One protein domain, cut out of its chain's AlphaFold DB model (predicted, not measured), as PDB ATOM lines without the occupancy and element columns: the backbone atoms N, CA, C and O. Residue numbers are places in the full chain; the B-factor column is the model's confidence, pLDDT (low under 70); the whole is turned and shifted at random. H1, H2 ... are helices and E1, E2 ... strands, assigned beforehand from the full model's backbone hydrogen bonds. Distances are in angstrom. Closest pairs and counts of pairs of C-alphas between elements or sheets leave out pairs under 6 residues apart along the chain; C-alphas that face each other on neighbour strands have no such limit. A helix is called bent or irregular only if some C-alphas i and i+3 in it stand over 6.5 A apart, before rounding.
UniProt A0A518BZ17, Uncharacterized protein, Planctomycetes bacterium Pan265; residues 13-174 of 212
ATOM      1  N   ASP A  13     -14.542  13.205   9.908       89.56
ATOM      2  CA  ASP A  13     -15.727  12.888   9.114       89.56
ATOM      3  C   ASP A  13     -16.355  11.555   9.528       89.56
ATOM      4  O   ASP A  13     -17.579  11.418   9.516       89.56
ATOM      5  N   LEU A  14     -15.540  10.580   9.946       94.00
ATOM      6  CA  LEU A  14     -16.041   9.318  10.482       94.00
ATOM      7  C   LEU A  14     -16.761   9.541  11.814       94.00
ATOM      8  O   LEU A  14     -17.866   9.035  12.004       94.00
ATOM      9  N   LEU A  15     -16.160  10.306  12.729       94.00
ATOM     10  CA  LEU A  15     -16.739  10.576  14.048       94.00
ATOM     11  C   LEU A  15     -18.075  11.318  13.931       94.00
ATOM     12  O   LEU A  15     -19.041  10.939  14.594       94.00
ATOM     13  N   MET A  16     -18.170  12.296  13.026       92.94
ATOM     14  CA  MET A  16     -19.430  12.973  12.704       92.94
ATOM     15  C   MET A  16     -20.481  12.013  12.137       92.94
ATOM     16  O   MET A  16     -21.636  12.035  12.568       92.94
ATOM     17  N   GLN A  17     -20.098  11.161  11.181       95.06
ATOM     18  CA  GLN A  17     -21.011  10.182  10.586       95.06
ATOM     19  C   GLN A  17     -21.541   9.196  11.631       95.06
ATOM     20  O   GLN A  17     -22.735   8.902  11.633       95.06
ATOM     21  N   LEU A  18     -20.684   8.715  12.534       96.69
ATOM     22  CA  LEU A  18     -21.081   7.839  13.636       96.69
ATOM     23  C   LEU A  18     -22.028   8.550  14.604       96.69
ATOM     24  O   LEU A  18     -23.071   7.993  14.953       96.69
ATOM     25  N   ALA A  19     -21.692   9.780  15.002       95.12
ATOM     26  CA  ALA A  19     -22.510  10.568  15.915       95.12
ATOM     27  C   ALA A  19     -23.925  10.776  15.372       95.12
ATOM     28  O   ALA A  19     -24.906  10.498  16.062       95.12
ATOM     29  N   TYR A  20     -24.028  11.169  14.103       95.19
ATOM     30  CA  TYR A  20     -25.307  11.387  13.440       95.19
ATOM     31  C   TYR A  20     -26.084  10.083  13.214       95.19
ATOM     32  O   TYR A  20     -27.256   9.994  13.573       95.19
ATOM     33  N   ALA A  21     -25.444   9.055  12.647       96.69
ATOM     34  CA  ALA A  21     -26.118   7.810  12.273       96.69
ATOM     35  C   ALA A  21     -26.638   7.019  13.482       96.69
ATOM     36  O   ALA A  21     -27.624   6.290  13.359       96.69
ATOM     37  N   TYR A  22     -25.984   7.151  14.639       96.44
ATOM     38  CA  TYR A  22     -26.301   6.370  15.835       96.44
ATOM     39  C   TYR A  22     -26.777   7.206  17.026       96.44
ATOM     40  O   TYR A  22     -26.971   6.637  18.100       96.44
ATOM     41  N   GLY A  23     -26.995   8.512  16.838       95.38
ATOM     42  CA  GLY A  23     -27.505   9.413  17.872       95.38
ATOM     43  C   GLY A  23     -26.574   9.542  19.079       95.38
ATOM     44  O   GLY A  23     -27.043   9.558  20.213       95.38
ATOM     45  N   ILE A  24     -25.258   9.576  18.851       96.12
ATOM     46  CA  ILE A  24     -24.257   9.653  19.922       96.12
ATOM     47  C   ILE A  24     -24.047  11.124  20.282       96.12
ATOM     48  O   ILE A  24     -23.517  11.889  19.480       96.12
ATOM     49  N   GLY A  25     -24.471  11.512  21.486       95.19
ATOM     50  CA  GLY A  25     -24.339  12.886  21.983       95.19
ATOM     51  C   GLY A  25     -23.104  13.135  22.855       95.19
ATOM     52  O   GLY A  25     -22.714  14.285  23.045       95.19
ATOM     53  N   ASP A  26     -22.501  12.068  23.378       96.25
ATOM     54  CA  ASP A  26     -21.407  12.133  24.342       96.25
ATOM     55  C   ASP A  26     -20.065  11.746  23.691       96.25
ATOM     56  O   ASP A  26     -19.924  10.660  23.115       96.25
ATOM     57  N   PHE A  27     -19.067  12.619  23.828       94.56
ATOM     58  CA  PHE A  27     -17.677  12.373  23.434       94.56
ATOM     59  C   PHE A  27     -16.754  12.519  24.641       94.56
ATOM     60  O   PHE A  27     -16.785  13.530  25.337       94.56
ATOM     61  N   VAL A  28     -15.924  11.516  24.899       92.75
ATOM     62  CA  VAL A  28     -15.011  11.464  26.042       92.75
ATOM     63  C   VAL A  28     -13.584  11.400  25.520       92.75
ATOM     64  O   VAL A  28     -13.241  10.471  24.799       92.75
ATOM     65  N   ARG A  29     -12.738  12.355  25.906       88.50
ATOM     66  CA  ARG A  29     -11.297  12.326  25.622       88.50
ATOM     67  C   ARG A  29     -10.500  11.990  26.876       88.50
ATOM     68  O   ARG A  29     -10.728  12.593  27.926       88.50
ATOM     69  N   ALA A  30      -9.551  11.074  26.746       80.38
ATOM     70  CA  ALA A  30      -8.517  10.791  27.730       80.38
ATOM     71  C   ALA A  30      -7.149  11.059  27.090       80.38
ATOM     72  O   ALA A  30      -6.864  10.505  26.035       80.38
ATOM     73  N   GLY A  31      -6.336  11.920  27.709       71.25
ATOM     74  CA  GLY A  31      -4.988  12.250  27.222       71.25
ATOM     75  C   GLY A  31      -4.870  13.580  26.470       71.25
ATOM     76  O   GLY A  31      -5.721  14.471  26.583       71.25
ATOM     77  N   THR A  32      -3.768  13.725  25.737       60.12
ATOM     78  CA  THR A  32      -3.272  14.977  25.142       60.12
ATOM     79  C   THR A  32      -3.769  15.169  23.710       60.12
ATOM     80  O   THR A  32      -3.000  15.301  22.766       60.12
ATOM     81  N   MET A  33      -5.089  15.246  23.514       60.59
ATOM     82  CA  MET A  33      -5.616  15.700  22.223       60.59
ATOM     83  C   MET A  33      -5.498  17.233  22.130       60.59
ATOM     84  O   MET A  33      -6.399  17.960  22.558       60.59
ATOM     85  N   GLU A  34      -4.410  17.736  21.539       53.09
ATOM     86  CA  GLU A  34      -4.147  19.180  21.385       53.09
ATOM     87  C   GLU A  34      -5.177  19.924  20.509       53.09
ATOM     88  O   GLU A  34      -5.257  21.149  20.539       53.09
ATOM     89  N   ARG A  35      -6.006  19.214  19.731       55.41
ATOM     90  CA  ARG A  35      -6.894  19.815  18.713       55.41
ATOM     91  C   ARG A  35      -8.386  19.607  18.975       55.41
ATOM     92  O   ARG A  35      -9.160  19.442  18.040       55.41
ATOM     93  N   GLY A  36      -8.808  19.607  20.238       57.25
ATOM     94  CA  GLY A  36     -10.176  19.249  20.641       57.25
ATOM     95  C   GLY A  36     -11.300  20.253  20.334       57.25
ATOM     96  O   GLY A  36     -12.456  19.908  20.526       57.25
ATOM     97  N   GLU A  37     -11.044  21.469  19.839       69.88
ATOM     98  CA  GLU A  37     -12.130  22.457  19.638       69.88
ATOM     99  C   GLU A  37     -13.208  22.005  18.637       69.88
ATOM    100  O   GLU A  37     -14.335  22.500  18.645       69.88
ATOM    101  N   TRP A  38     -12.884  21.074  17.736       80.38
ATOM    102  CA  TRP A  38     -13.866  20.585  16.775       80.38
ATOM    103  C   TRP A  38     -14.928  19.695  17.426       80.38
ATOM    104  O   TRP A  38     -16.074  19.735  16.981       80.38
ATOM    105  N   CYS A  39     -14.590  18.919  18.464       83.88
ATOM    106  CA  CYS A  39     -15.542  17.968  19.037       83.88
ATOM    107  C   CYS A  39     -16.658  18.698  19.786       83.88
ATOM    108  O   CYS A  39     -17.804  18.274  19.709       83.88
ATOM    109  N   GLU A  40     -16.373  19.868  20.361       86.81
ATOM    110  CA  GLU A  40     -17.377  20.753  20.969       86.81
ATOM    111  C   GLU A  40     -18.383  21.314  19.948       86.81
ATOM    112  O   GLU A  40     -19.485  21.715  20.313       86.81
ATOM    113  N   ARG A  41     -18.043  21.317  18.649       85.56
ATOM    114  CA  ARG A  41     -18.969  21.704  17.569       85.56
ATOM    115  C   ARG A  41     -19.842  20.551  17.076       85.56
ATOM    116  O   ARG A  41     -20.856  20.800  16.429       85.56
ATOM    117  N   VAL A  42     -19.425  19.310  17.320       87.06
ATOM    118  CA  VAL A  42     -20.086  18.095  16.815       87.06
ATOM    119  C   VAL A  42     -20.932  17.443  17.902       87.06
ATOM    120  O   VAL A  42     -22.049  17.006  17.635       87.06
ATOM    121  N   PHE A  43     -20.408  17.385  19.122       91.81
ATOM    122  CA  PHE A  43     -21.016  16.696  20.246       91.81
ATOM    123  C   PHE A  43     -21.621  17.701  21.226       91.81
ATOM    124  O   PHE A  43     -20.919  18.604  21.681       91.81
ATOM    125  N   PRO A  44     -22.898  17.529  21.606       93.25
ATOM    126  CA  PRO A  44     -23.521  18.317  22.663       93.25
ATOM    127  C   PRO A  44     -22.759  18.264  23.991       93.25
ATOM    128  O   PRO A  44     -22.747  19.251  24.726       93.25
ATOM    129  N   HIS A  45     -22.136  17.124  24.301       94.00
ATOM    130  CA  HIS A  45     -21.388  16.933  25.536       94.00
ATOM    131  C   HIS A  45     -19.985  16.405  25.241       94.00
ATOM    132  O   HIS A  45     -19.809  15.317  24.688       94.00
ATOM    133  N   VAL A  46     -18.983  17.175  25.662       92.00
ATOM    134  CA  VAL A  46     -17.571  16.806  25.572       92.00
ATOM    135  C   VAL A  46     -16.993  16.693  26.976       92.00
ATOM    136  O   VAL A  46     -16.975  17.651  27.748       92.00
ATOM    137  N   TRP A  47     -16.487  15.509  27.298       90.81
ATOM    138  CA  TRP A  47     -15.900  15.177  28.585       90.81
ATOM    139  C   TRP A  47     -14.388  15.063  28.435       90.81
ATOM    140  O   TRP A  47     -13.897  14.376  27.544       90.81
ATOM    141  N   SER A  48     -13.641  15.730  29.313       86.06
ATOM    142  CA  SER A  48     -12.175  15.698  29.299       86.06
ATOM    143  C   SER A  48     -11.668  15.030  30.562       86.06
ATOM    144  O   SER A  48     -11.958  15.497  31.665       86.06
ATOM    145  N   LEU A  49     -10.919  13.949  30.399       79.25
ATOM    146  CA  LEU A  49     -10.316  13.210  31.493       79.25
ATOM    147  C   LEU A  49      -8.857  13.617  31.644       79.25
ATOM    148  O   LEU A  49      -8.120  13.728  30.664       79.25
ATOM    149  N   LYS A  50      -8.441  13.828  32.892       68.56
ATOM    150  CA  LYS A  50      -7.021  13.925  33.216       68.56
ATOM    151  C   LYS A  50      -6.456  12.512  33.306       68.56
ATOM    152  O   LYS A  50      -7.133  11.609  33.799       68.56
ATOM    153  N   VAL A  51      -5.214  12.344  32.858       60.75
ATOM    154  CA  VAL A  51      -4.470  11.084  32.983       60.75
ATOM    155  C   VAL A  51      -4.565  10.577  34.431       60.75
ATOM    156  O   VAL A  51      -4.373  11.345  35.378       60.75
ATOM    157  N   GLY A  52      -4.930   9.305  34.604       58.19
ATOM    158  CA  GLY A  52      -4.983   8.635  35.907       58.19
ATOM    159  C   GLY A  52      -6.202   8.908  36.805       58.19
ATOM    160  O   GLY A  52      -6.246   8.366  37.907       58.19
ATOM    161  N   SER A  53      -7.206   9.710  36.411       61.59
ATOM    162  CA  SER A  53      -8.463   9.792  37.189       61.59
ATOM    163  C   SER A  53      -9.659  10.380  36.423       61.59
ATOM    164  O   SER A  53      -9.537  11.340  35.668       61.59
ATOM    165  N   GLY A  54     -10.856   9.839  36.686       70.50
ATOM    166  CA  GLY A  54     -12.134  10.482  36.334       70.50
ATOM    167  C   GLY A  54     -13.055   9.700  35.398       70.50
ATOM    168  O   GLY A  54     -14.204  10.094  35.230       70.50
ATOM    169  N   LEU A  55     -12.604   8.582  34.825       81.06
ATOM    170  CA  LEU A  55     -13.443   7.798  33.916       81.06
ATOM    171  C   LEU A  55     -14.744   7.311  34.594       81.06
ATOM    172  O   LEU A  55     -15.802   7.600  34.042       81.06
ATOM    173  N   PRO A  56     -14.742   6.728  35.818       81.69
ATOM    174  CA  PRO A  56     -15.986   6.307  36.477       81.69
ATOM    175  C   PRO A  56     -17.015   7.434  36.659       81.69
ATOM    176  O   PRO A  56     -18.197   7.238  36.397       81.69
ATOM    177  N   SER A  57     -16.574   8.639  37.037       84.62
ATOM    178  CA  SER A  57     -17.484   9.770  37.263       84.62
ATOM    179  C   SER A  57     -18.040  10.372  35.970       84.62
ATOM    180  O   SER A  57     -19.083  11.025  36.002       84.62
ATOM    181  N   VAL A  58     -17.366  10.166  34.833       88.81
ATOM    182  CA  VAL A  58     -17.923  10.467  33.508       88.81
ATOM    183  C   VAL A  58     -18.922   9.393  33.096       88.81
ATOM    184  O   VAL A  58     -20.015   9.755  32.673       88.81
ATOM    185  N   MET A  59     -18.608   8.104  33.286       88.50
ATOM    186  CA  MET A  59     -19.502   6.990  32.923       88.50
ATOM    187  C   MET A  59     -20.901   7.133  33.541       88.50
ATOM    188  O   MET A  59     -21.902   6.917  32.854       88.50
ATOM    189  N   GLU A  60     -20.978   7.562  34.805       89.44
ATOM    190  CA  GLU A  60     -22.238   7.810  35.526       89.44
ATOM    191  C   GLU A  60     -23.105   8.921  34.909       89.44
ATOM    192  O   GLU A  60     -24.319   8.941  35.106       89.44
ATOM    193  N   LYS A  61     -22.499   9.855  34.169       91.62
ATOM    194  CA  LYS A  61     -23.184  11.011  33.569       91.62
ATOM    195  C   LYS A  61     -23.602  10.782  32.124       91.62
ATOM    196  O   LYS A  61     -24.380  11.572  31.593       91.62
ATOM    197  N   LEU A  62     -23.085   9.733  31.485       93.44
ATOM    198  CA  LEU A  62     -23.409   9.424  30.099       93.44
ATOM    199  C   LEU A  62     -24.893   9.083  29.975       93.44
ATOM    200  O   LEU A  62     -25.430   8.289  30.750       93.44
ATOM    201  N   SER A  63     -25.544   9.646  28.965       88.81
ATOM    202  CA  SER A  63     -26.980   9.449  28.719       88.81
ATOM    203  C   SER A  63     -27.280   8.235  27.826       88.81
ATOM    204  O   SER A  63     -28.409   7.750  27.775       88.81
ATOM    205  N   GLY A  64     -26.256   7.707  27.154       94.25
ATOM    206  CA  GLY A  64     -26.340   6.585  26.226       94.25
ATOM    207  C   GLY A  64     -24.948   6.106  25.803       94.25
ATOM    208  O   GLY A  64     -23.978   6.340  26.530       94.25
ATOM    209  N   PRO A  65     -24.829   5.412  24.656       95.50
ATOM    210  CA  PRO A  65     -23.538   5.147  24.035       95.50
ATOM    211  C   PRO A  65     -22.744   6.440  23.836       95.50
ATOM    212  O   PRO A  65     -23.319   7.502  23.607       95.50
ATOM    213  N   ALA A  66     -21.423   6.325  23.882       96.50
ATOM    214  CA  ALA A  66     -20.492   7.443  23.786       96.50
ATOM    215  C   ALA A  66     -19.308   7.042  22.908       96.50
ATOM    216  O   ALA A  66     -19.019   5.846  22.770       96.50
ATOM    217  N   ILE A  67     -18.638   8.036  22.334       96.19
ATOM    218  CA  ILE A  67     -17.339   7.857  21.688       96.19
ATOM    219  C   ILE A  67     -16.249   8.187  22.705       96.19
ATOM    220  O   ILE A  67     -16.225   9.287  23.247       96.19
ATOM    221  N   PHE A  68     -15.346   7.242  22.936       94.44
ATOM    222  CA  PHE A  68     -14.140   7.414  23.733       94.44
ATOM    223  C   PHE A  68     -12.948   7.560  22.804       94.44
ATOM    224  O   PHE A  68     -12.705   6.684  21.979       94.44
ATOM    225  N   TRP A  69     -12.207   8.646  22.966       92.75
ATOM    226  CA  TRP A  69     -10.898   8.853  22.374       92.75
ATOM    227  C   TRP A  69      -9.842   8.675  23.459       92.75
ATOM    228  O   TRP A  69      -9.740   9.497  24.371       92.75
ATOM    229  N   LEU A  70      -9.117   7.568  23.379       90.69
ATOM    230  CA  LEU A  70      -8.047   7.180  24.286       90.69
ATOM    231  C   LEU A  70      -6.703   7.471  23.628       90.69
ATOM    232  O   LEU A  70      -6.587   7.438  22.405       90.69
ATOM    233  N   ASP A  71      -5.691   7.707  24.446       86.94
ATOM    234  CA  ASP A  71      -4.353   8.076  24.004       86.94
ATOM    235  C   ASP A  71      -3.361   6.988  24.432       86.94
ATOM    236  O   ASP A  71      -3.137   6.779  25.626       86.94
ATOM    237  N   ALA A  72      -2.790   6.252  23.469       86.38
ATOM    238  CA  ALA A  72      -1.747   5.271  23.766       86.38
ATOM    239  C   ALA A  72      -0.349   5.901  23.900       86.38
ATOM    240  O   ALA A  72       0.585   5.185  24.260       86.38
ATOM    241  N   GLY A  73      -0.187   7.201  23.638       77.88
ATOM    242  CA  GLY A  73       1.081   7.930  23.743       77.88
ATOM    243  C   GLY A  73       1.610   8.058  25.174       77.88
ATOM    244  O   GLY A  73       2.801   8.276  25.374       77.88
ATOM    245  N   GLY A  74       0.759   7.850  26.184       68.94
ATOM    246  CA  GLY A  74       1.125   8.017  27.592       68.94
ATOM    247  C   GLY A  74       1.188   9.492  27.999       68.94
ATOM    248  O   GLY A  74       0.614  10.357  27.342       68.94
ATOM    249  N   ALA A  75       1.863   9.802  29.110       53.16
ATOM    250  CA  ALA A  75       2.067  11.185  29.545       53.16
ATOM    251  C   ALA A  75       3.150  11.882  28.700       53.16
ATOM    252  O   ALA A  75       4.166  12.283  29.244       53.16
ATOM    253  N   GLY A  76       2.907  12.022  27.395       49.41
ATOM    254  CA  GLY A  76       3.535  12.983  26.490       49.41
ATOM    255  C   GLY A  76       5.016  12.789  26.148       49.41
ATOM    256  O   GLY A  76       5.888  12.775  27.013       49.41
ATOM    257  N   ASP A  77       5.302  12.880  24.849       46.75
ATOM    258  CA  ASP A  77       6.622  13.188  24.278       46.75
ATOM    259  C   ASP A  77       7.281  14.451  24.903       46.75
ATOM    260  O   ASP A  77       8.489  14.648  24.785       46.75
ATOM    261  N   GLU A  78       6.516  15.305  25.602       44.44
ATOM    262  CA  GLU A  78       7.008  16.485  26.335       44.44
ATOM    263  C   GLU A  78       7.623  16.177  27.715       44.44
ATOM    264  O   GLU A  78       8.433  16.963  28.208       44.44
ATOM    265  N   LEU A  79       7.279  15.051  28.358       44.38
ATOM    266  CA  LEU A  79       7.841  14.652  29.664       44.38
ATOM    267  C   LEU A  79       9.009  13.663  29.542       44.38
ATOM    268  O   LEU A  79       9.599  13.294  30.565       44.38
ATOM    269  N   ALA A  80       9.399  13.320  28.309       44.12
ATOM    270  CA  ALA A  80      10.509  12.427  27.968       44.12
ATOM    271  C   ALA A  80      11.878  12.866  28.537       44.12
ATOM    272  O   ALA A  80      12.839  12.094  28.535       44.12
ATOM    273  N   GLU A  81      11.989  14.083  29.079       43.12
ATOM    274  CA  GLU A  81      13.185  14.548  29.794       43.12
ATOM    275  C   GLU A  81      13.304  13.993  31.228       43.12
ATOM    276  O   GLU A  81      14.372  14.053  31.843       43.12
ATOM    277  N   THR A  82      12.245  13.379  31.761       48.22
ATOM    278  CA  THR A  82      12.239  12.736  33.079       48.22
ATOM    279  C   THR A  82      11.891  11.260  32.930       48.22
ATOM    280  O   THR A  82      10.745  10.911  32.702       48.22
ATOM    281  N   PHE A  83      12.887  10.387  33.120       47.91
ATOM    282  CA  PHE A  83      12.873   8.910  33.025       47.91
ATOM    283  C   PHE A  83      11.887   8.165  33.965       47.91
ATOM    284  O   PHE A  83      12.132   7.027  34.369       47.91
ATOM    285  N   THR A  84      10.783   8.798  34.351       53.81
ATOM    286  CA  THR A  84       9.759   8.302  35.277       53.81
ATOM    287  C   THR A  84       8.370   8.422  34.637       53.81
ATOM    288  O   THR A  84       7.414   8.819  35.296       53.81
ATOM    289  N   GLU A  85       8.260   8.144  33.334       55.94
ATOM    290  CA  GLU A  85       6.971   8.164  32.634       55.94
ATOM    291  C   GLU A  85       6.021   7.108  33.230       55.94
ATOM    292  O   GLU A  85       6.437   5.956  33.424       55.94
ATOM    293  N   PRO A  86       4.755   7.462  33.528       60.12
ATOM    294  CA  PRO A  86       3.752   6.472  33.882       60.12
ATOM    295  C   PRO A  86       3.503   5.535  32.687       60.12
ATOM    296  O   PRO A  86       3.557   5.977  31.538       60.12
ATOM    297  N   PRO A  87       3.249   4.239  32.934       68.19
ATOM    298  CA  PRO A  87       2.954   3.282  31.871       68.19
ATOM    299  C   PRO A  87       1.673   3.663  31.119       68.19
ATOM    300  O   PRO A  87       0.814   4.369  31.653       68.19
ATOM    301  N   CYS A  88       1.531   3.153  29.895       75.00
ATOM    302  CA  CYS A  88       0.309   3.285  29.109       75.00
ATOM    303  C   CYS A  88      -0.886   2.715  29.902       75.00
ATOM    304  O   CYS A  88      -0.912   1.527  30.230       75.00
ATOM    305  N   ASP A  89      -1.884   3.551  30.198       85.31
ATOM    306  CA  ASP A  89      -3.055   3.207  31.020       85.31
ATOM    307  C   ASP A  89      -4.258   2.731  30.182       85.31
ATOM    308  O   ASP A  89      -5.352   2.498  30.705       85.31
ATOM    309  N   VAL A  90      -4.062   2.512  28.875       89.25
ATOM    310  CA  VAL A  90      -5.143   2.183  27.935       89.25
ATOM    311  C   VAL A  90      -5.917   0.923  28.333       89.25
ATOM    312  O   VAL A  90      -7.132   0.871  28.164       89.25
ATOM    313  N   LEU A  91      -5.262  -0.090  28.916       90.94
ATOM    314  CA  LEU A  91      -5.951  -1.305  29.369       90.94
ATOM    315  C   LEU A  91      -6.908  -1.028  30.536       90.94
ATOM    316  O   LEU A  91      -8.000  -1.599  30.579       90.94
ATOM    317  N   GLU A  92      -6.519  -0.160  31.469       88.94
ATOM    318  CA  GLU A  92      -7.359   0.231  32.604       88.94
ATOM    319  C   GLU A  92      -8.562   1.043  32.115       88.94
ATOM    320  O   GLU A  92      -9.698   0.781  32.517       88.94
ATOM    321  N   GLN A  93      -8.328   1.956  31.168       89.75
ATOM    322  CA  GLN A  93      -9.379   2.747  30.531       89.75
ATOM    323  C   GLN A  93     -10.369   1.865  29.757       89.75
ATOM    324  O   GLN A  93     -11.578   1.985  29.958       89.75
ATOM    325  N   ILE A  94      -9.881   0.932  28.928       92.38
ATOM    326  CA  ILE A  94     -10.744  -0.027  28.224       92.38
ATOM    327  C   ILE A  94     -11.541  -0.838  29.246       92.38
ATOM    328  O   ILE A  94     -12.755  -0.936  29.120       92.38
ATOM    329  N   THR A  95     -10.902  -1.371  30.289       91.31
ATOM    330  CA  THR A  95     -11.584  -2.177  31.317       91.31
ATOM    331  C   THR A  95     -12.723  -1.406  31.988       91.31
ATOM    332  O   THR A  95     -13.820  -1.941  32.168       91.31
ATOM    333  N   ALA A  96     -12.502  -0.134  32.316       89.25
ATOM    334  CA  ALA A  96     -13.528   0.724  32.893       89.25
ATOM    335  C   ALA A  96     -14.677   1.010  31.906       89.25
ATOM    336  O   ALA A  96     -15.837   0.912  32.298       89.25
ATOM    337  N   ILE A  97     -14.385   1.273  30.625       91.50
ATOM    338  CA  ILE A  97     -15.418   1.443  29.584       91.50
ATOM    339  C   ILE A  97     -16.231   0.154  29.410       91.50
ATOM    340  O   ILE A  97     -17.452   0.201  29.293       91.50
ATOM    341  N   ARG A  98     -15.569  -1.008  29.414       88.19
ATOM    342  CA  ARG A  98     -16.193  -2.330  29.220       88.19
ATOM    343  C   ARG A  98     -16.977  -2.834  30.423       88.19
ATOM    344  O   ARG A  98     -17.762  -3.765  30.280       88.19
ATOM    345  N   SER A  99     -16.773  -2.234  31.591       86.50
ATOM    346  CA  SER A  99     -17.593  -2.510  32.772       86.50
ATOM    347  C   SER A  99     -19.009  -1.933  32.634       86.50
ATOM    348  O   SER A  99     -19.900  -2.296  33.401       86.50
ATOM    349  N   ASP A 100     -19.231  -1.058  31.651       88.62
ATOM    350  CA  ASP A 100     -20.543  -0.552  31.285       88.62
ATOM    351  C   ASP A 100     -21.270  -1.491  30.310       88.62
ATOM    352  O   ASP A 100     -20.666  -2.162  29.474       88.62
ATOM    353  N   THR A 101     -22.598  -1.537  30.413       88.44
ATOM    354  CA  THR A 101     -23.444  -2.407  29.578       88.44
ATOM    355  C   THR A 101     -23.761  -1.811  28.207       88.44
ATOM    356  O   THR A 101     -24.262  -2.515  27.329       88.44
ATOM    357  N   ARG A 102     -23.498  -0.518  28.001       91.62
ATOM    358  CA  ARG A 102     -23.750   0.181  26.744       91.62
ATOM    359  C   ARG A 102     -22.659  -0.146  25.728       91.62
ATOM    360  O   ARG A 102     -21.471  -0.224  26.031       91.62
ATOM    361  N   GLU A 103     -23.068  -0.281  24.472       93.06
ATOM    362  CA  GLU A 103     -22.151  -0.499  23.353       93.06
ATOM    363  C   GLU A 103     -21.448   0.813  22.965       93.06
ATOM    364  O   GLU A 103     -21.885   1.542  22.068       93.06
ATOM    365  N   HIS A 104     -20.379   1.139  23.688       95.31
ATOM    366  CA  HIS A 104     -19.548   2.312  23.435       95.31
ATOM    367  C   HIS A 104     -18.643   2.143  22.206       95.31
ATOM    368  O   HIS A 104     -18.351   1.036  21.758       95.31
ATOM    369  N   TYR A 105     -18.180   3.268  21.670       96.94
ATOM    370  CA  TYR A 105     -17.252   3.328  20.548       96.94
ATOM    371  C   TYR A 105     -15.892   3.738  21.097       96.94
ATOM    372  O   TYR A 105     -15.795   4.781  21.735       96.94
ATOM    373  N   VAL A 106     -14.856   2.938  20.869       95.81
ATOM    374  CA  VAL A 106     -13.520   3.191  21.416       95.81
ATOM    375  C   VAL A 106     -12.554   3.450  20.271       95.81
ATOM    376  O   VAL A 106     -12.406   2.627  19.372       95.81
ATOM    377  N   PHE A 107     -11.910   4.606  20.313       95.44
ATOM    378  CA  PHE A 107     -10.859   5.045  19.412       95.44
ATOM    379  C   PHE A 107      -9.600   5.195  20.253       95.44
ATOM    380  O   PHE A 107      -9.641   5.852  21.286       95.44
ATOM    381  N   ILE A 108      -8.512   4.561  19.841       93.06
ATOM    382  CA  ILE A 108      -7.229   4.619  20.533       93.06
ATOM    383  C   ILE A 108      -6.221   5.231  19.573       93.06
ATOM    384  O   ILE A 108      -5.907   4.627  18.542       93.06
ATOM    385  N   ASP A 109      -5.771   6.432  19.903       89.81
ATOM    386  CA  ASP A 109      -4.727   7.152  19.190       89.81
ATOM    387  C   ASP A 109      -3.357   6.499  19.406       89.81
ATOM    388  O   ASP A 109      -3.178   5.724  20.349       89.81
ATOM    389  N   HIS A 110      -2.395   6.813  18.539       88.81
ATOM    390  CA  HIS A 110      -1.044   6.243  18.567       88.81
ATOM    391  C   HIS A 110      -1.017   4.707  18.535       88.81
ATOM    392  O   HIS A 110      -0.221   4.046  19.211       88.81
ATOM    393  N   ALA A 111      -1.893   4.100  17.731       92.00
ATOM    394  CA  ALA A 111      -2.008   2.649  17.619       92.00
ATOM    395  C   ALA A 111      -0.707   1.981  17.151       92.00
ATOM    396  O   ALA A 111      -0.488   0.802  17.432       92.00
ATOM    397  N   GLU A 112       0.184   2.703  16.472       90.19
ATOM    398  CA  GLU A 112       1.526   2.229  16.141       90.19
ATOM    399  C   GLU A 112       2.318   1.760  17.369       90.19
ATOM    400  O   GLU A 112       3.051   0.781  17.249       90.19
ATOM    401  N   LEU A 113       2.109   2.371  18.543       89.75
ATOM    402  CA  LEU A 113       2.753   1.982  19.805       89.75
ATOM    403  C   LEU A 113       2.175   0.688  20.399       89.75
ATOM    404  O   LEU A 113       2.784   0.073  21.270       89.75
ATOM    405  N   LEU A 114       1.004   0.258  19.922       92.38
ATOM    406  CA  LEU A 114       0.379  -1.019  20.279       92.38
ATOM    407  C   LEU A 114       0.742  -2.122  19.279       92.38
ATOM    408  O   LEU A 114       0.774  -3.303  19.622       92.38
ATOM    409  N   LEU A 115       0.988  -1.741  18.023       93.00
ATOM    410  CA  LEU A 115       1.277  -2.650  16.912       93.00
ATOM    411  C   LEU A 115       2.770  -2.941  16.745       93.00
ATOM    412  O   LEU A 115       3.135  -3.948  16.136       93.00
ATOM    413  N   ALA A 116       3.629  -2.069  17.264       90.88
ATOM    414  CA  ALA A 116       5.071  -2.216  17.238       90.88
ATOM    415  C   ALA A 116       5.688  -1.655  18.531       90.88
ATOM    416  O   ALA A 116       5.114  -0.760  19.146       90.88
ATOM    417  N   PRO A 117       6.868  -2.153  18.948       86.06
ATOM    418  CA  PRO A 117       7.574  -1.590  20.093       86.06
ATOM    419  C   PRO A 117       7.837  -0.085  19.918       86.06
ATOM    420  O   PRO A 117       8.175   0.337  18.805       86.06
ATOM    421  N   PRO A 118       7.754   0.713  20.998       84.75
ATOM    422  CA  PRO A 118       8.028   2.141  20.934       84.75
ATOM    423  C   PRO A 118       9.500   2.405  20.585       84.75
ATOM    424  O   PRO A 118      10.386   1.560  20.773       84.75
ATOM    425  N   HIS A 119       9.778   3.600  20.068       81.31
ATOM    426  CA  HIS A 119      11.144   4.036  19.794       81.31
ATOM    427  C   HIS A 119      11.915   4.305  21.103       81.31
ATOM    428  O   HIS A 119      11.335   4.499  22.166       81.31
ATOM    429  N   ARG A 120      13.253   4.306  21.052       80.31
ATOM    430  CA  ARG A 120      14.077   4.679  22.221       80.31
ATOM    431  C   ARG A 120      13.878   6.172  22.542       80.31
ATOM    432  O   ARG A 120      13.841   6.938  21.583       80.31
ATOM    433  N   PRO A 121      13.867   6.599  23.821       79.06
ATOM    434  CA  PRO A 121      14.299   5.870  25.021       79.06
ATOM    435  C   PRO A 121      13.197   5.089  25.753       79.06
ATOM    436  O   PRO A 121      13.478   4.529  26.813       79.06
ATOM    437  N   HIS A 122      11.980   5.026  25.211       79.25
ATOM    438  CA  HIS A 122      10.859   4.379  25.883       79.25
ATOM    439  C   HIS A 122      11.114   2.896  26.175       79.25
ATOM    440  O   HIS A 122      11.816   2.175  25.454       79.25
ATOM    441  N   ARG A 123      10.511   2.438  27.268       83.38
ATOM    442  CA  ARG A 123      10.576   1.053  27.717       83.38
ATOM    443  C   ARG A 123       9.472   0.234  27.059       83.38
ATOM    444  O   ARG A 123       8.301   0.567  27.177       83.38
ATOM    445  N   ILE A 124       9.839  -0.869  26.411       87.62
ATOM    446  CA  ILE A 124       8.885  -1.729  25.688       87.62
ATOM    447  C   ILE A 124       7.790  -2.266  26.622       87.62
ATOM    448  O   ILE A 124       6.636  -2.355  26.226       87.62
ATOM    449  N   ASP A 125       8.136  -2.589  27.870       86.94
ATOM    450  CA  ASP A 125       7.219  -3.155  28.862       86.94
ATOM    451  C   ASP A 125       6.226  -2.141  29.459       86.94
ATOM    452  O   ASP A 125       5.355  -2.536  30.230       86.94
ATOM    453  N   HIS A 126       6.322  -0.856  29.098       86.88
ATOM    454  CA  HIS A 126       5.333   0.159  29.477       86.88
ATOM    455  C   HIS A 126       4.097   0.177  28.563       86.88
ATOM    456  O   HIS A 126       3.091   0.777  28.939       86.88
ATOM    457  N   TRP A 127       4.147  -0.482  27.398       90.38
ATOM    458  CA  TRP A 127       3.010  -0.607  26.484       90.38
ATOM    459  C   TRP A 127       2.445  -2.026  26.513       90.38
ATOM    460  O   TRP A 127       3.201  -3.003  26.555       90.38
ATOM    461  N   PRO A 128       1.113  -2.179  26.485       91.44
ATOM    462  CA  PRO A 128       0.511  -3.492  26.370       91.44
ATOM    463  C   PRO A 128       0.746  -4.067  24.973       91.44
ATOM    464  O   PRO A 128       0.854  -3.347  23.981       91.44
ATOM    465  N   THR A 129       0.767  -5.391  24.882       92.31
ATOM    466  CA  THR A 129       0.802  -6.076  23.592       92.31
ATOM    467  C   THR A 129      -0.563  -5.999  22.902       92.31
ATOM    468  O   THR A 129      -1.607  -5.946  23.560       92.31
ATOM    469  N   ILE A 130      -0.570  -6.017  21.565       94.88
ATOM    470  CA  ILE A 130      -1.807  -5.908  20.780       94.88
ATOM    471  C   ILE A 130      -2.833  -6.995  21.123       94.88
ATOM    472  O   ILE A 130      -4.016  -6.697  21.212       94.88
ATOM    473  N   ASP A 131      -2.410  -8.235  21.367       95.56
ATOM    474  CA  ASP A 131      -3.294  -9.335  21.764       95.56
ATOM    475  C   ASP A 131      -4.027  -9.019  23.071       95.56
ATOM    476  O   ASP A 131      -5.247  -9.150  23.128       95.56
ATOM    477  N   ARG A 132      -3.332  -8.460  24.072       94.81
ATOM    478  CA  ARG A 132      -3.973  -8.035  25.324       94.81
ATOM    479  C   ARG A 132      -4.973  -6.909  25.107       94.81
ATOM    480  O   ARG A 132      -6.029  -6.913  25.735       94.81
ATOM    481  N   VAL A 133      -4.669  -5.955  24.228       95.38
ATOM    482  CA  VAL A 133      -5.603  -4.873  23.880       95.38
ATOM    483  C   VAL A 133      -6.852  -5.445  23.207       95.38
ATOM    484  O   VAL A 133      -7.969  -5.126  23.617       95.38
ATOM    485  N   LEU A 134      -6.682  -6.329  22.221       95.81
ATOM    486  CA  LEU A 134      -7.784  -6.966  21.496       95.81
ATOM    487  C   LEU A 134      -8.659  -7.827  22.412       95.81
ATOM    488  O   LEU A 134      -9.882  -7.718  22.344       95.81
ATOM    489  N   ASP A 135      -8.051  -8.636  23.277       95.19
ATOM    490  CA  ASP A 135      -8.773  -9.455  24.250       95.19
ATOM    491  C   ASP A 135      -9.597  -8.573  25.186       95.19
ATOM    492  O   ASP A 135     -10.794  -8.807  25.352       95.19
ATOM    493  N   THR A 136      -8.998  -7.503  25.722       94.44
ATOM    494  CA  THR A 136      -9.683  -6.562  26.626       94.44
ATOM    495  C   THR A 136     -10.862  -5.872  25.932       94.44
ATOM    496  O   THR A 136     -11.941  -5.752  26.512       94.44
ATOM    497  N   LEU A 137     -10.704  -5.478  24.665       94.25
ATOM    498  CA  LEU A 137     -11.775  -4.868  23.869       94.25
ATOM    499  C   LEU A 137     -12.936  -5.826  23.571       94.25
ATOM    500  O   LEU A 137     -14.053  -5.365  23.354       94.25
ATOM    501  N   ARG A 138     -12.703  -7.140  23.551       91.50
ATOM    502  CA  ARG A 138     -13.726  -8.159  23.248       91.50
ATOM    503  C   ARG A 138     -14.499  -8.634  24.480       91.50
ATOM    504  O   ARG A 138     -15.499  -9.337  24.351       91.50
ATOM    505  N   VAL A 139     -14.094  -8.240  25.689       79.38
ATOM    506  CA  VAL A 139     -14.766  -8.666  26.929       79.38
ATOM    507  C   VAL A 139     -16.171  -8.059  27.013       79.38
ATOM    508  O   VAL A 139     -16.286  -6.855  27.209       79.38
ATOM    509  N   ALA A 140     -17.227  -8.878  26.888       69.44
ATOM    510  CA  ALA A 140     -18.681  -8.595  27.019       69.44
ATOM    511  C   ALA A 140     -19.504  -8.481  25.717       69.44
ATOM    512  O   ALA A 140     -20.696  -8.774  25.727       69.44
ATOM    513  N   TRP A 141     -18.892  -8.112  24.596       81.62
ATOM    514  CA  TRP A 141     -19.512  -8.050  23.267       81.62
ATOM    515  C   TRP A 141     -18.416  -8.070  22.206       81.62
ATOM    516  O   TRP A 141     -17.279  -7.717  22.512       81.62
ATOM    517  N   GLU A 142     -18.767  -8.479  20.987       89.00
ATOM    518  CA  GLU A 142     -17.847  -8.697  19.865       89.00
ATOM    519  C   GLU A 142     -17.790  -7.441  18.966       89.00
ATOM    520  O   GLU A 142     -18.637  -7.290  18.082       89.00
ATOM    521  N   PRO A 143     -16.860  -6.490  19.196       95.06
ATOM    522  CA  PRO A 143     -16.698  -5.325  18.335       95.06
ATOM    523  C   PRO A 143     -16.157  -5.671  16.957       95.06
ATOM    524  O   PRO A 143     -15.309  -6.551  16.790       95.06
ATOM    525  N   TYR A 144     -16.523  -4.834  15.989       97.62
ATOM    526  CA  TYR A 144     -15.713  -4.675  14.795       97.62
ATOM    527  C   TYR A 144     -14.472  -3.851  15.151       97.62
ATOM    528  O   TYR A 144     -14.588  -2.690  15.551       97.62
ATOM    529  N   ILE A 145     -13.293  -4.466  15.017       97.56
ATOM    530  CA  ILE A 145     -12.003  -3.836  15.307       97.56
ATOM    531  C   ILE A 145     -11.214  -3.642  14.012       97.56
ATOM    532  O   ILE A 145     -11.029  -4.590  13.247       97.56
ATOM    533  N   VAL A 146     -10.716  -2.428  13.781       97.50
ATOM    534  CA  VAL A 146      -9.859  -2.093  12.637       97.50
ATOM    535  C   VAL A 146      -8.882  -0.980  13.006       97.50
ATOM    536  O   VAL A 146      -9.181  -0.142  13.850       97.50
ATOM    537  N   VAL A 147      -7.711  -0.961  12.370       96.19
ATOM    538  CA  VAL A 147      -6.724   0.117  12.509       96.19
ATOM    539  C   VAL A 147      -6.690   0.910  11.205       96.19
ATOM    540  O   VAL A 147      -6.497   0.323  10.141       96.19
ATOM    541  N   GLN A 148      -6.860   2.231  11.278       94.25
ATOM    542  CA  GLN A 148      -6.755   3.136  10.130       94.25
ATOM    543  C   GLN A 148      -6.087   4.440  10.567       94.25
ATOM    544  O   GLN A 148      -6.457   5.010  11.586       94.25
ATOM    545  N   GLY A 149      -5.117   4.919   9.783       88.88
ATOM    546  CA  GLY A 149      -4.526   6.246   9.989       88.88
ATOM    547  C   GLY A 149      -3.833   6.454  11.340       88.88
ATOM    548  O   GLY A 149      -3.813   7.579  11.808       88.88
ATOM    549  N   GLY A 150      -3.301   5.398  11.968       90.62
ATOM    550  CA  GLY A 150      -2.698   5.482  13.310       90.62
ATOM    551  C   GLY A 150      -3.696   5.322  14.462       90.62
ATOM    552  O   GLY A 150      -3.298   5.361  15.616       90.62
ATOM    553  N   VAL A 151      -4.977   5.072  14.171       93.50
ATOM    554  CA  VAL A 151      -6.020   4.911  15.191       93.50
ATOM    555  C   VAL A 151      -6.567   3.488  15.176       93.50
ATOM    556  O   VAL A 151      -6.985   2.985  14.129       93.50
ATOM    557  N   LEU A 152      -6.600   2.840  16.342       96.12
ATOM    558  CA  LEU A 152      -7.308   1.578  16.545       96.12
ATOM    559  C   LEU A 152      -8.748   1.890  16.935       96.12
ATOM    560  O   LEU A 152      -9.008   2.560  17.928       96.12
ATOM    561  N   MET A 153      -9.690   1.384  16.153       97.12
ATOM    562  CA  MET A 153     -11.118   1.594  16.344       97.12
ATOM    563  C   MET A 153     -11.773   0.281  16.730       97.12
ATOM    564  O   MET A 153     -11.661  -0.695  15.993       97.12
ATOM    565  N   ALA A 154     -12.493   0.276  17.843       97.31
ATOM    566  CA  ALA A 154     -13.389  -0.792  18.250       97.31
ATOM    567  C   ALA A 154     -14.806  -0.226  18.346       97.31
ATOM    568  O   ALA A 154     -15.107   0.606  19.205       97.31
ATOM    569  N   VAL A 155     -15.675  -0.660  17.438       97.50
ATOM    570  CA  VAL A 155     -17.044  -0.149  17.325       97.50
ATOM    571  C   VAL A 155     -18.069  -1.279  17.429       97.50
ATOM    572  O   VAL A 155     -17.753  -2.420  17.079       97.50
ATOM    573  N   PRO A 156     -19.309  -0.983  17.858       96.62
ATOM    574  CA  PRO A 156     -20.418  -1.937  17.817       96.62
ATOM    575  C   PRO A 156     -20.589  -2.554  16.425       96.62
ATOM    576  O   PRO A 156     -20.446  -1.853  15.421       96.62
ATOM    577  N   GLU A 157     -20.947  -3.841  16.335       95.38
ATOM    578  CA  GLU A 157     -21.055  -4.552  15.042       95.38
ATOM    579  C   GLU A 157     -22.040  -3.857  14.083       95.38
ATOM    580  O   GLU A 157     -21.812  -3.789  12.876       95.38
ATOM    581  N   ARG A 158     -23.091  -3.215  14.613       96.12
ATOM    582  CA  ARG A 158     -24.031  -2.394  13.824       96.12
ATOM    583  C   ARG A 158     -23.379  -1.212  13.088       96.12
ATOM    584  O   ARG A 158     -23.964  -0.712  12.129       96.12
ATOM    585  N   ALA A 159     -22.200  -0.767  13.523       97.81
ATOM    586  CA  ALA A 159     -21.407   0.306  12.922       97.81
ATOM    587  C   ALA A 159     -20.321  -0.178  11.956       97.81
ATOM    588  O   ALA A 159     -19.724   0.636  11.244       97.81
ATOM    589  N   ARG A 160     -20.112  -1.496  11.857       97.69
ATOM    590  CA  ARG A 160     -19.089  -2.116  11.010       97.69
ATOM    591  C   ARG A 160     -19.093  -1.595   9.581       97.69
ATOM    592  O   ARG A 160     -18.052  -1.191   9.083       97.69
ATOM    593  N   ASN A 161     -20.248  -1.604   8.916       97.94
ATOM    594  CA  ASN A 161     -20.328  -1.240   7.499       97.94
ATOM    595  C   ASN A 161     -19.938   0.221   7.251       97.94
ATOM    596  O   ASN A 161     -19.302   0.516   6.243       97.94
ATOM    597  N   LEU A 162     -20.293   1.124   8.172       98.00
ATOM    598  CA  LEU A 162     -19.944   2.538   8.076       98.00
ATOM    599  C   LEU A 162     -18.428   2.718   8.224       98.00
ATOM    600  O   LEU A 162     -17.796   3.302   7.344       98.00
ATOM    601  N   VAL A 163     -17.836   2.143   9.276       97.81
ATOM    602  CA  VAL A 163     -16.388   2.232   9.528       97.81
ATOM    603  C   VAL A 163     -15.581   1.544   8.426       97.81
ATOM    604  O   VAL A 163     -14.607   2.106   7.933       97.81
ATOM    605  N   ALA A 164     -15.985   0.347   7.996       97.81
ATOM    606  CA  ALA A 164     -15.302  -0.397   6.941       97.81
ATOM    607  C   ALA A 164     -15.311   0.360   5.607       97.81
ATOM    608  O   ALA A 164     -14.283   0.403   4.931       97.81
ATOM    609  N   ARG A 165     -16.438   0.993   5.252       96.31
ATOM    610  CA  ARG A 165     -16.534   1.831   4.052       96.31
ATOM    611  C   ARG A 165     -15.604   3.038   4.142       96.31
ATOM    612  O   ARG A 165     -14.824   3.235   3.219       96.31
ATOM    613  N   TYR A 166     -15.623   3.769   5.258       95.62
ATOM    614  CA  TYR A 166     -14.703   4.889   5.480       95.62
ATOM    615  C   TYR A 166     -13.237   4.454   5.318       95.62
ATOM    616  O   TYR A 166     -12.487   5.044   4.544       95.62
ATOM    617  N   CYS A 167     -12.838   3.355   5.968       95.38
ATOM    618  CA  CYS A 167     -11.475   2.832   5.845       95.38
ATOM    619  C   CYS A 167     -11.138   2.452   4.395       95.38
ATOM    620  O   CYS A 167     -10.022   2.678   3.927       95.38
ATOM    621  N   GLN A 168     -12.087   1.861   3.665       94.00
ATOM    622  CA  GLN A 168     -11.894   1.494   2.267       94.00
ATOM    623  C   GLN A 168     -11.735   2.723   1.365       94.00
ATOM    624  O   GLN A 168     -10.882   2.702   0.476       94.00
ATOM    625  N   GLU A 169     -12.518   3.778   1.585       90.38
ATOM    626  CA  GLU A 169     -12.435   5.046   0.851       90.38
ATOM    627  C   GLU A 169     -11.073   5.715   1.072       90.38
ATOM    628  O   GLU A 169     -10.371   6.004   0.098       90.38
ATOM    629  N   GLU A 170     -10.632   5.829   2.327       89.62
ATOM    630  CA  GLU A 170      -9.311   6.364   2.682       89.62
ATOM    631  C   GLU A 170      -8.173   5.555   2.048       89.62
ATOM    632  O   GLU A 170      -7.276   6.096   1.396       89.62
ATOM    633  N   ASN A 171      -8.231   4.225   2.153       91.06
ATOM    634  CA  ASN A 171      -7.219   3.353   1.559       91.06
ATOM    635  C   ASN A 171      -7.206   3.435   0.030       91.06
ATOM    636  O   ASN A 171      -6.139   3.383  -0.589       91.06
ATOM    637  N   THR A 172      -8.376   3.599  -0.586       87.25
ATOM    638  CA  THR A 172      -8.503   3.789  -2.030       87.25
ATOM    639  C   THR A 172      -7.885   5.119  -2.453       87.25
ATOM    640  O   THR A 172      -7.118   5.152  -3.418       87.25
ATOM    641  N   HIS A 173      -8.145   6.196  -1.710       85.81
ATOM    642  CA  HIS A 173      -7.563   7.509  -1.965       85.81
ATOM    643  C   HIS A 173      -6.030   7.482  -1.858       85.81
ATOM    644  O   HIS A 173      -5.337   7.878  -2.800       85.81
ATOM    645  N   LEU A 174      -5.488   6.903  -0.782       86.31
ATOM    646  CA  LEU A 174      -4.043   6.739  -0.589       86.31
ATOM    647  C   LEU A 174      -3.404   5.869  -1.680       86.31
ATOM    648  O   LEU A 174      -2.321   6.183  -2.183       86.31
TER     649      LEU A 174
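AT A GLANCE: This is residues 13 to 174 of the 212 residues of an uncharacterized protein of Planctomycetes bacterium Pan265 (UniProt A0A518BZ17). A twisted sheet of six strands runs through the middle, with H1, H2 and H7 over one face and H3, H4 and H6 over the other. Two long links, residues 72 to 89 and 116 to 129, loop out beyond the same end of the sheet. The printed part has 162 residues, in the order H1 E1 H2 E2 H3 E3 H4 E4 H5 H6 E5 E6 H7; the class is mixed, and the sheet, E2 E1 E3 E4 E6 E5, is mixed too. It is compact, with a radius of gyration of the C-alphas of 15.5 A and spans of 44 by 39 by 32 A.

HOW THE PARTS SIT: From the first residue you meet H1 at residues 13 to 22, E1 at 26 to 30, H2 at 36 to 42, E2 at 45 to 49, H3 at 55 to 59, E3 at 66 to 71, H4 at 90 to 98, E4 at 105 to 109, H5 at 112 to 115, H6 at 130 to 138, E5 at 144 to 148, E6 at 151 to 155 and H7 at 157 to 174. E1 is parallel to E2, with N 27 and O 45 2.9 A apart, and to E3, with N 28 and O 67 2.8 A apart. E3 and E4 are parallel, with N 68 and O 105 at 2.8 A. E4 and E6 are antiparallel, with N 106 and O 154 at 2.9 A, and E5 and E6 form a hairpin, with N 144 and O 155 at 2.9 A. E1, H2, E2 and E3, H4, E4 are strand-helix-strand units, parallel neighbours joined through a helix, with right-handed crossovers. H1 touches H7 through residues 159 to 166 of H7 alone, opposite ways at a shallow tilt of 20 degrees; their closest C-alphas are those of Leu 14 and Tyr 166, 6.8 A. On the opposite face H4 touches H6, the closest C-alphas being those of Leu 91 and Val 133, 6.6 A. H5 only grazes the sheet. Every O i to N i+4 pair is within hydrogen-bond range in H1, H3, H4 and H6; H7 has 12 of 14, H2 has 1 of 3 beside 3 of 4 O i to N i+3 pairs, and H5 is too short for an i+4 pair.

IN THESE COORDINATES: Find C-alpha 13 at (-15.727, 12.888, 9.114), where H1 begins its 14.1 A. E3 runs 16.2 A to C-alpha 71 at (-4.353, 8.076, 24.004). H7, irregular with C-alphas 158 and 161 7.4 A apart, runs 25.7 A to C-alpha 174 at (-4.043, 6.739, -0.589).

THE WHOLE: The two C-alphas farthest apart, of Ala 21 and Phe 83, are 44.2 A apart. The printed part has no cut; the links E3 to H4 and H5 to H6 are long. Look for pLDDT under 70 at residues 32 to 37, 50 to 53, 74 to 87 and 140.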